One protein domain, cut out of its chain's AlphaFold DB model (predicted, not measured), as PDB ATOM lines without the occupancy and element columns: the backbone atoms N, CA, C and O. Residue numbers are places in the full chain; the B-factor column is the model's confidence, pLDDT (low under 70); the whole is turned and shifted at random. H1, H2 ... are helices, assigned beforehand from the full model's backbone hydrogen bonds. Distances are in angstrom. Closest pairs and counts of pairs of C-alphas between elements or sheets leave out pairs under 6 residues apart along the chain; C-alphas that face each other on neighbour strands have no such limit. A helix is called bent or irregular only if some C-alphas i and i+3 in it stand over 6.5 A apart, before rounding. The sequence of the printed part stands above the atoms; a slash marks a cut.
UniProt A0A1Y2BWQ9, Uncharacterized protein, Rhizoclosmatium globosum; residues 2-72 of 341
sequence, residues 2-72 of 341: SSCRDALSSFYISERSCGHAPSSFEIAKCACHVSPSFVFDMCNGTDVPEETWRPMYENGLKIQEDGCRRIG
ATOM      1  N   SER A   2     169.735 313.485 321.853       65.12
ATOM      2  CA  SER A   2     168.567 314.060 321.138       65.12
ATOM      3  C   SER A   2     167.996 313.135 320.055       65.12
ATOM      4  O   SER A   2     166.797 312.910 320.015       65.12
ATOM      5  N   SER A   3     168.860 312.470 319.283       73.50
ATOM      6  CA  SER A   3     168.465 311.678 318.111       73.50
ATOM      7  C   SER A   3     167.448 310.559 318.386       73.50
ATOM      8  O   SER A   3     166.477 310.441 317.646       73.50
ATOM      9  N   CYS A   4     167.628 309.747 319.438       74.75
ATOM     10  CA  CYS A   4     166.664 308.689 319.769       74.75
ATOM     11  C   CYS A   4     165.356 309.279 320.312       74.75
ATOM     12  O   CYS A   4     164.276 308.853 319.919       74.75
ATOM     13  N   ARG A   5     165.435 310.306 321.167       74.00
ATOM     14  CA  ARG A   5     164.243 310.965 321.715       74.00
ATOM     15  C   ARG A   5     163.407 311.628 320.615       74.00
ATOM     16  O   ARG A   5     162.189 311.473 320.604       74.00
ATOM     17  N   ASP A   6     164.058 312.295 319.668       71.50
ATOM     18  CA  ASP A   6     163.415 312.926 318.515       71.50
ATOM     19  C   ASP A   6     162.825 311.875 317.568       71.50
ATOM     20  O   ASP A   6     161.731 312.067 317.030       71.50
ATOM     21  N   ALA A   7     163.500 310.731 317.411       73.44
ATOM     22  CA  ALA A   7     162.992 309.611 316.630       73.44
ATOM     23  C   ALA A   7     161.752 308.970 317.261       73.44
ATOM     24  O   ALA A   7     160.762 308.765 316.563       73.44
ATOM     25  N   LEU A   8     161.766 308.731 318.575       76.19
ATOM     26  CA  LEU A   8     160.606 308.238 319.322       76.19
ATOM     27  C   LEU A   8     159.438 309.226 319.243       76.19
ATOM     28  O   LEU A   8     158.307 308.822 318.982       76.19
ATOM     29  N   SER A   9     159.702 310.529 319.391       75.31
ATOM     30  CA  SER A   9     158.669 311.565 319.276       75.31
ATOM     31  C   SER A   9     158.080 311.636 317.865       75.31
ATOM     32  O   SER A   9     156.864 311.723 317.707       75.31
ATOM     33  N   SER A  10     158.920 311.582 316.830       70.94
ATOM     34  CA  SER A  10     158.475 311.620 315.429       70.94
ATOM     35  C   SER A  10     157.671 310.376 315.064       70.94
ATOM     36  O   SER A  10     156.639 310.471 314.400       70.94
ATOM     37  N   PHE A  11     158.112 309.214 315.544       78.12
ATOM     38  CA  PHE A  11     157.405 307.953 315.380       78.12
ATOM     39  C   PHE A  11     156.027 307.993 316.053       78.12
ATOM     40  O   PHE A  11     155.024 307.702 315.405       78.12
ATOM     41  N   TYR A  12     155.955 308.472 317.297       78.88
ATOM     42  CA  TYR A  12     154.696 308.634 318.029       78.88
ATOM     43  C   TYR A  12     153.721 309.600 317.334       78.88
ATOM     44  O   TYR A  12     152.522 309.336 317.247       78.88
ATOM     45  N   ILE A  13     154.222 310.717 316.791       75.88
ATOM     46  CA  ILE A  13     153.407 311.668 316.015       75.88
ATOM     47  C   ILE A  13     152.873 311.013 314.738       75.88
ATOM     48  O   ILE A  13     151.698 311.200 314.410       75.88
ATOM     49  N   SER A  14     153.707 310.248 314.029       72.75
ATOM     50  CA  SER A  14     153.314 309.531 312.810       72.75
ATOM     51  C   SER A  14     152.215 308.505 313.098       72.75
ATOM     52  O   SER A  14     151.166 308.529 312.455       72.75
ATOM     53  N   GLU A  15     152.394 307.694 314.144       77.00
ATOM     54  CA  GLU A  15     151.410 306.709 314.602       77.00
ATOM     55  C   GLU A  15     150.057 307.368 314.909       77.00
ATOM     56  O   GLU A  15     149.011 306.972 314.385       77.00
ATOM     57  N   ARG A  16     150.081 308.448 315.699       80.06
ATOM     58  CA  ARG A  16     148.869 309.176 316.091       80.06
ATOM     59  C   ARG A  16     148.183 309.832 314.897       80.06
ATOM     60  O   ARG A  16     146.957 309.798 314.814       80.06
ATOM     61  N   SER A  17     148.955 310.399 313.970       75.69
ATOM     62  CA  SER A  17     148.432 311.043 312.760       75.69
ATOM     63  C   SER A  17     147.760 310.030 311.836       75.69
ATOM     64  O   SER A  17     146.662 310.292 311.345       75.69
ATOM     65  N   CYS A  18     148.350 308.842 311.671       76.69
ATOM     66  CA  CYS A  18     147.727 307.762 310.911       76.69
ATOM     67  C   CYS A  18     146.404 307.303 311.536       76.69
ATOM     68  O   CYS A  18     145.472 307.005 310.798       76.69
ATOM     69  N   GLY A  19     146.276 307.316 312.867       76.69
ATOM     70  CA  GLY A  19     145.026 306.981 313.560       76.69
ATOM     71  C   GLY A  19     143.866 307.965 313.342       76.69
ATOM     72  O   GLY A  19     142.724 307.608 313.612       76.69
ATOM     73  N   HIS A  20     144.130 309.179 312.841       78.62
ATOM     74  CA  HIS A  20     143.119 310.230 312.626       78.62
ATOM     75  C   HIS A  20     142.733 310.416 311.147       78.62
ATOM     76  O   HIS A  20     142.046 311.380 310.803       78.62
ATOM     77  N   ALA A  21     143.173 309.531 310.249       76.75
ATOM     78  CA  ALA A  21     142.826 309.629 308.835       76.75
ATOM     79  C   ALA A  21     141.309 309.404 308.596       76.75
ATOM     80  O   ALA A  21     140.666 308.643 309.321       76.75
ATOM     81  N   PRO A  22     140.711 310.048 307.570       68.94
ATOM     82  CA  PRO A  22     139.253 310.160 307.414       68.94
ATOM     83  C   PRO A  22     138.549 308.855 307.017       68.94
ATOM     84  O   PRO A  22     137.321 308.802 306.986       68.94
ATOM     85  N   SER A  23     139.302 307.808 306.676       80.00
ATOM     86  CA  SER A  23     138.753 306.498 306.336       80.00
ATOM     87  C   SER A  23     139.682 305.376 306.783       80.00
ATOM     88  O   SER A  23     140.899 305.549 306.851       80.00
ATOM     89  N   SER A  24     139.116 304.192 307.012       73.12
ATOM     90  CA  SER A  24     139.872 302.978 307.341       73.12
ATOM     91  C   SER A  24     140.919 302.609 306.282       73.12
ATOM     92  O   SER A  24     141.955 302.043 306.626       73.12
ATOM     93  N   PHE A  25     140.677 302.961 305.016       71.62
ATOM     94  CA  PHE A  25     141.620 302.768 303.917       71.62
ATOM     95  C   PHE A  25     142.813 303.734 303.997       71.62
ATOM     96  O   PHE A  25     143.956 303.307 303.864       71.62
ATOM     97  N   GLU A  26     142.573 305.016 304.284       71.31
ATOM     98  CA  GLU A  26     143.646 306.009 304.458       71.31
ATOM     99  C   GLU A  26     144.468 305.756 305.733       71.31
ATOM    100  O   GLU A  26     145.690 305.908 305.710       71.31
ATOM    101  N   ILE A  27     143.837 305.276 306.815       73.75
ATOM    102  CA  ILE A  27     144.541 304.802 308.023       73.75
ATOM    103  C   ILE A  27     145.501 303.665 307.649       73.75
ATOM    104  O   ILE A  27     146.677 303.703 308.002       73.75
ATOM    105  N   ALA A  28     145.016 302.668 306.901       69.44
ATOM    106  CA  ALA A  28     145.810 301.506 306.506       69.44
ATOM    107  C   ALA A  28     146.966 301.872 305.558       69.44
ATOM    108  O   ALA A  28     148.083 301.376 305.712       69.44
ATOM    109  N   LYS A  29     146.726 302.796 304.622       69.88
ATOM    110  CA  LYS A  29     147.750 303.335 303.723       69.88
ATOM    111  C   LYS A  29     148.828 304.108 304.484       69.88
ATOM    112  O   LYS A  29     150.010 303.883 304.247       69.88
ATOM    113  N   CYS A  30     148.436 304.971 305.421       74.56
ATOM    114  CA  CYS A  30     149.362 305.713 306.277       74.56
ATOM    115  C   CYS A  30     150.199 304.768 307.149       74.56
ATOM    116  O   CYS A  30     151.424 304.860 307.159       74.56
ATOM    117  N   ALA A  31     149.545 303.802 307.802       74.81
ATOM    118  CA  ALA A  31     150.190 302.794 308.635       74.81
ATOM    119  C   ALA A  31     151.247 301.987 307.863       74.81
ATOM    120  O   ALA A  31     152.337 301.763 308.378       74.81
ATOM    121  N   CYS A  32     150.988 301.643 306.596       70.31
ATOM    122  CA  CYS A  32     151.947 300.913 305.760       70.31
ATOM    123  C   CYS A  32     153.247 301.700 305.468       70.31
ATOM    124  O   CYS A  32     154.297 301.109 305.200       70.31
ATOM    125  N   HIS A  33     153.199 303.033 305.562       70.94
ATOM    126  CA  HIS A  33     154.353 303.918 305.382       70.94
ATOM    127  C   HIS A  33     155.071 304.283 306.688       70.94
ATOM    128  O   HIS A  33     156.121 304.930 306.637       70.94
ATOM    129  N   VAL A  34     154.554 303.873 307.849       74.69
ATOM    130  CA  VAL A  34     155.283 304.013 309.111       74.69
ATOM    131  C   VAL A  34     156.527 303.130 309.019       74.69
ATOM    132  O   VAL A  34     156.415 301.931 308.795       74.69
ATOM    133  N   SER A  35     157.720 303.719 309.152       78.69
ATOM    134  CA  SER A  35     158.996 302.994 309.106       78.69
ATOM    135  C   SER A  35     159.543 302.819 310.528       78.69
ATOM    136  O   SER A  35     160.340 303.643 310.985       78.69
ATOM    137  N   PRO A  36     159.124 301.774 311.265       74.12
ATOM    138  CA  PRO A  36     159.632 301.495 312.610       74.12
ATOM    139  C   PRO A  36     161.148 301.274 312.616       74.12
ATOM    140  O   PRO A  36     161.806 301.593 313.604       74.12
ATOM    141  N   SER A  37     161.730 300.835 311.495       75.44
ATOM    142  CA  SER A  37     163.181 300.731 311.293       75.44
ATOM    143  C   SER A  37     163.930 302.005 311.690       75.44
ATOM    144  O   SER A  37     165.006 301.906 312.262       75.44
ATOM    145  N   PHE A  38     163.337 303.189 311.508       74.75
ATOM    146  CA  PHE A  38     163.936 304.454 311.939       74.75
ATOM    147  C   PHE A  38     164.120 304.555 313.466       74.75
ATOM    148  O   PHE A  38     165.140 305.060 313.930       74.75
ATOM    149  N   VAL A  39     163.173 304.044 314.264       77.38
ATOM    150  CA  VAL A  39     163.279 304.014 315.737       77.38
ATOM    151  C   VAL A  39     164.383 303.060 316.167       77.38
ATOM    152  O   VAL A  39     165.250 303.441 316.953       77.38
ATOM    153  N   PHE A  40     164.398 301.849 315.607       77.31
ATOM    154  CA  PHE A  40     165.476 300.890 315.845       77.31
ATOM    155  C   PHE A  40     166.830 301.493 315.456       77.31
ATOM    156  O   PHE A  40     167.799 301.411 316.206       77.31
ATOM    157  N   ASP A  41     166.900 302.175 314.314       72.81
ATOM    158  CA  ASP A  41     168.137 302.741 313.799       72.81
ATOM    159  C   ASP A  41     168.695 303.878 314.660       72.81
ATOM    160  O   ASP A  41     169.920 304.024 314.772       72.81
ATOM    161  N   MET A  42     167.811 304.666 315.266       76.75
ATOM    162  CA  MET A  42     168.163 305.846 316.053       76.75
ATOM    163  C   MET A  42     168.360 305.553 317.536       76.75
ATOM    164  O   MET A  42     169.047 306.332 318.198       76.75
ATOM    165  N   CYS A  43     167.787 304.461 318.043       78.50
ATOM    166  CA  CYS A  43     167.811 304.111 319.460       78.50
ATOM    167  C   CYS A  43     168.698 302.906 319.794       78.50
ATOM    168  O   CYS A  43     169.242 302.854 320.900       78.50
ATOM    169  N   ASN A  44     168.925 301.983 318.854       76.31
ATOM    170  CA  ASN A  44     169.834 300.861 319.074       76.31
ATOM    171  C   ASN A  44     171.288 301.352 319.234       76.31
ATOM    172  O   ASN A  44     171.796 302.106 318.402       76.31
ATOM    173  N   GLY A  45     171.953 300.936 320.317       70.69
ATOM    174  CA  GLY A  45     173.310 301.376 320.665       70.69
ATOM    175  C   GLY A  45     173.407 302.806 321.213       70.69
ATOM    176  O   GLY A  45     174.499 303.373 321.247       70.69
ATOM    177  N   THR A  46     172.285 303.411 321.613       80.88
ATOM    178  CA  THR A  46     172.291 304.671 322.372       80.88
ATOM    179  C   THR A  46     172.259 304.420 323.876       80.88
ATOM    180  O   THR A  46     172.104 303.296 324.337       80.88
ATOM    181  N   ASP A  47     172.405 305.493 324.645       80.19
ATOM    182  CA  ASP A  47     172.232 305.527 326.095       80.19
ATOM    183  C   ASP A  47     170.765 305.387 326.542       80.19
ATOM    184  O   ASP A  47     170.488 305.314 327.738       80.19
ATOM    185  N   VAL A  48     169.818 305.350 325.597       80.19
ATOM    186  CA  VAL A  48     168.410 305.082 325.891       80.19
ATOM    187  C   VAL A  48     168.237 303.580 326.135       80.19
ATOM    188  O   VAL A  48     168.514 302.797 325.222       80.19
ATOM    189  N   PRO A  49     167.755 303.165 327.326       86.12
ATOM    190  CA  PRO A  49     167.560 301.759 327.645       86.12
ATOM    191  C   PRO A  49     166.681 301.067 326.611       86.12
ATOM    192  O   PRO A  49     165.680 301.620 326.149       86.12
ATOM    193  N   GLU A  50     167.048 299.841 326.269       80.62
ATOM    194  CA  GLU A  50     166.353 299.037 325.270       80.62
ATOM    195  C   GLU A  50     164.864 298.865 325.587       80.62
ATOM    196  O   GLU A  50     164.016 299.057 324.717       80.62
ATOM    197  N   GLU A  51     164.541 298.638 326.860       88.12
ATOM    198  CA  GLU A  51     163.166 298.577 327.369       88.12
ATOM    199  C   GLU A  51     162.339 299.853 327.136       88.12
ATOM    200  O   GLU A  51     161.112 299.795 327.161       88.12
ATOM    201  N   THR A  52     162.972 300.996 326.855       84.19
ATOM    202  CA  THR A  52     162.261 302.246 326.543       84.19
ATOM    203  C   THR A  52     161.820 302.313 325.080       84.19
ATOM    204  O   THR A  52     160.717 302.775 324.793       84.19
ATOM    205  N   TRP A  53     162.661 301.884 324.135       85.38
ATOM    206  CA  TRP A  53     162.403 302.086 322.703       85.38
ATOM    207  C   TRP A  53     161.919 300.823 321.981       85.38
ATOM    208  O   TRP A  53     161.177 300.930 321.000       85.38
ATOM    209  N   ARG A  54     162.289 299.628 322.462       81.06
ATOM    210  CA  ARG A  54     161.919 298.343 321.847       81.06
ATOM    211  C   ARG A  54     160.399 298.142 321.744       81.06
ATOM    212  O   ARG A  54     159.956 297.802 320.648       81.06
ATOM    213  N   PRO A  55     159.576 298.428 322.775       84.75
ATOM    214  CA  PRO A  55     158.123 298.272 322.656       84.75
ATOM    215  C   PRO A  55     157.502 299.183 321.588       84.75
ATOM    216  O   PRO A  55     156.577 298.778 320.890       84.75
ATOM    217  N   MET A  56     158.025 300.406 321.422       79.06
ATOM    218  CA  MET A  56     157.557 301.331 320.381       79.06
ATOM    219  C   MET A  56     157.908 300.826 318.980       79.06
ATOM    220  O   MET A  56     157.079 300.882 318.074       79.06
ATOM    221  N   TYR A  57     159.119 300.291 318.814       78.44
ATOM    222  CA  TYR A  57     159.544 299.657 317.570       78.44
ATOM    223  C   TYR A  57     158.657 298.456 317.200       78.44
ATOM    224  O   TYR A  57     158.158 298.384 316.076       78.44
ATOM    225  N   GLU A  58     158.413 297.548 318.146       80.94
ATOM    226  CA  GLU A  58     157.577 296.358 317.941       80.94
ATOM    227  C   GLU A  58     156.115 296.722 317.646       80.94
ATOM    228  O   GLU A  58     155.511 296.164 316.727       80.94
ATOM    229  N   ASN A  59     155.561 297.713 318.352       80.44
ATOM    230  CA  ASN A  59     154.232 298.246 318.054       80.44
ATOM    231  C   ASN A  59     154.168 298.834 316.634       80.44
ATOM    232  O   ASN A  59     153.219 298.584 315.894       80.44
ATOM    233  N   GLY A  60     155.210 299.550 316.211       76.31
ATOM    234  CA  GLY A  60     155.304 300.088 314.857       76.31
ATOM    235  C   GLY A  60     155.365 299.046 313.759       76.31
ATOM    236  O   GLY A  60     154.713 299.221 312.733       76.31
ATOM    237  N   LEU A  61     156.098 297.954 313.979       75.69
ATOM    238  CA  LEU A  61     156.111 296.818 313.053       75.69
ATOM    239  C   LEU A  61     154.714 296.226 312.896       75.69
ATOM    240  O   LEU A  61     154.268 296.007 311.771       75.69
ATOM    241  N   LYS A  62     154.001 296.039 314.008       77.38
ATOM    242  CA  LYS A  62     152.636 295.510 313.995       77.38
ATOM    243  C   LYS A  62     151.664 296.434 313.258       77.38
ATOM    244  O   LYS A  62     150.875 295.970 312.441       77.38
ATOM    245  N   ILE A  63     151.742 297.743 313.502       76.31
ATOM    246  CA  ILE A  63     150.909 298.742 312.813       76.31
ATOM    247  C   ILE A  63     151.199 298.753 311.313       76.31
ATOM    248  O   ILE A  63     150.267 298.794 310.507       76.31
ATOM    249  N   GLN A  64     152.475 298.679 310.932       75.44
ATOM    250  CA  GLN A  64     152.879 298.606 309.535       75.44
ATOM    251  C   GLN A  64     152.338 297.338 308.864       75.44
ATOM    252  O   GLN A  64     151.718 297.427 307.804       75.44
ATOM    253  N   GLU A  65     152.510 296.177 309.494       75.56
ATOM    254  CA  GLU A  65     151.988 294.889 309.029       75.56
ATOM    255  C   GLU A  65     150.466 294.923 308.832       75.56
ATOM    256  O   GLU A  65     149.975 294.627 307.738       75.56
ATOM    257  N   ASP A  66     149.718 295.346 309.853       74.06
ATOM    258  CA  ASP A  66     148.256 295.427 309.807       74.06
ATOM    259  C   ASP A  66     147.775 296.411 308.731       74.06
ATOM    260  O   ASP A  66     146.805 296.137 308.013       74.06
ATOM    261  N   GLY A  67     148.464 297.546 308.582       73.12
ATOM    262  CA  GLY A  67     148.189 298.545 307.554       73.12
ATOM    263  C   GLY A  67     148.380 297.991 306.145       73.12
ATOM    264  O   GLY A  67     147.457 298.033 305.328       73.12
ATOM    265  N   CYS A  68     149.544 297.404 305.875       71.44
ATOM    266  CA  CYS A  68     149.870 296.843 304.565       71.44
ATOM    267  C   CYS A  68     148.960 295.666 304.196       71.44
ATOM    268  O   CYS A  68     148.482 295.583 303.059       71.44
ATOM    269  N   ARG A  69     148.620 294.810 305.169       75.69
ATOM    270  CA  ARG A  69     147.689 293.691 304.974       75.69
ATOM    271  C   ARG A  69     146.299 294.168 304.557       75.69
ATOM    272  O   ARG A  69     145.705 293.591 303.648       75.69
ATOM    273  N   ARG A  70     145.779 295.229 305.181       73.94
ATOM    274  CA  ARG A  70     144.445 295.784 304.874       73.94
ATOM    275  C   ARG A  70     144.337 296.383 303.473       73.94
ATOM    276  O   ARG A  70     143.250 296.363 302.906       73.94
ATOM    277  N   ILE A  71     145.434 296.889 302.912       75.81
ATOM    278  CA  ILE A  71     145.466 297.434 301.543       75.81
ATOM    279  C   ILE A  71     145.895 296.398 300.491       75.81
ATOM    280  O   ILE A  71     146.080 296.755 299.331       75.81
ATOM    281  N   GLY A  72     146.074 295.129 300.881       73.81
ATOM    282  CA  GLY A  72     146.528 294.066 299.979       73.81
ATOM    283  C   GLY A  72     147.957 294.264 299.464       73.81
ATOM    284  O   GLY A  72     148.331 293.669 298.454       73.81
TER     285      GLY A  72
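What this domain is: This is residues 2 to 72 of the 341 residues of an uncharacterized protein of Rhizoclosmatium globosum (UniProt A0A1Y2BWQ9). A rod of helices: the two long ones, H1 and H4, run the same way, and the shorter H2 and H3 run back between their ends, H2 packing on both near one end of the rod and H3 on both near the other. The printed part has 71 residues with four named helices, in the order H1, H2, H3, H4, and no named strand; the class is all helix. It is compact, with a radius of gyration of the C-alphas of 12.5 A and spans of 39 by 18 by 15 A.

How they stand to each other: H4, residues 50 to 70, touches H2, residues 24 to 32, with its residues 63 to 70 alone, at a steep tilt of 49 degrees, opposite ways; the closest C-alphas, of Ala 28 and Gly 67, are 3.9 A apart. With its residues 50 to 57 alone H4 touches H3, residues 37 to 43, at a shallow tilt of 9 degrees; the two are a hairpin, with the C-alphas of Val 39 and Tyr 57 closest at 6.0 A. H1, residues 2 to 18, and H4 only just touch, with 3 pairs of C-alphas within 8 A, the closest being Leu 8 and Trp 53 at 7.2 A; they run the same way at a shallow tilt of 31 degrees. H1 touches H3, closest at the C-alphas of Cys 4 and Cys 43, 4.7 A. H1 and H2 are a hairpin, closest at the C-alphas of Cys 18 and Ile 27, 5.2 A. H2 and H3 are apart. Each O i to N i+4 pair is within hydrogen-bond range in H1, H2 and H3, and 15 of 17 in H4.

Where its parts are: H4 is 30.1 A long and ends at C-alpha 70 (144.445, 295.784, 304.874); it is irregular, but only just, with C-alphas 52 and 55 6.9 A apart. H1, 24.1 A, begins at C-alpha 2 (168.567, 314.060, 321.138). H2 measures 12.4 A and H3 10.0 A.

The domain as a whole: The C-alphas farthest apart, of Ser 23 and Asp 47, are 38.9 A apart. The printed part has no cut. The links H1 to H2 and H2 to H3 are tight, and H3 to H4 is short. The mean pLDDT of the printed part is 76.1, with residues 2, 22 and 28 to 29 under 70.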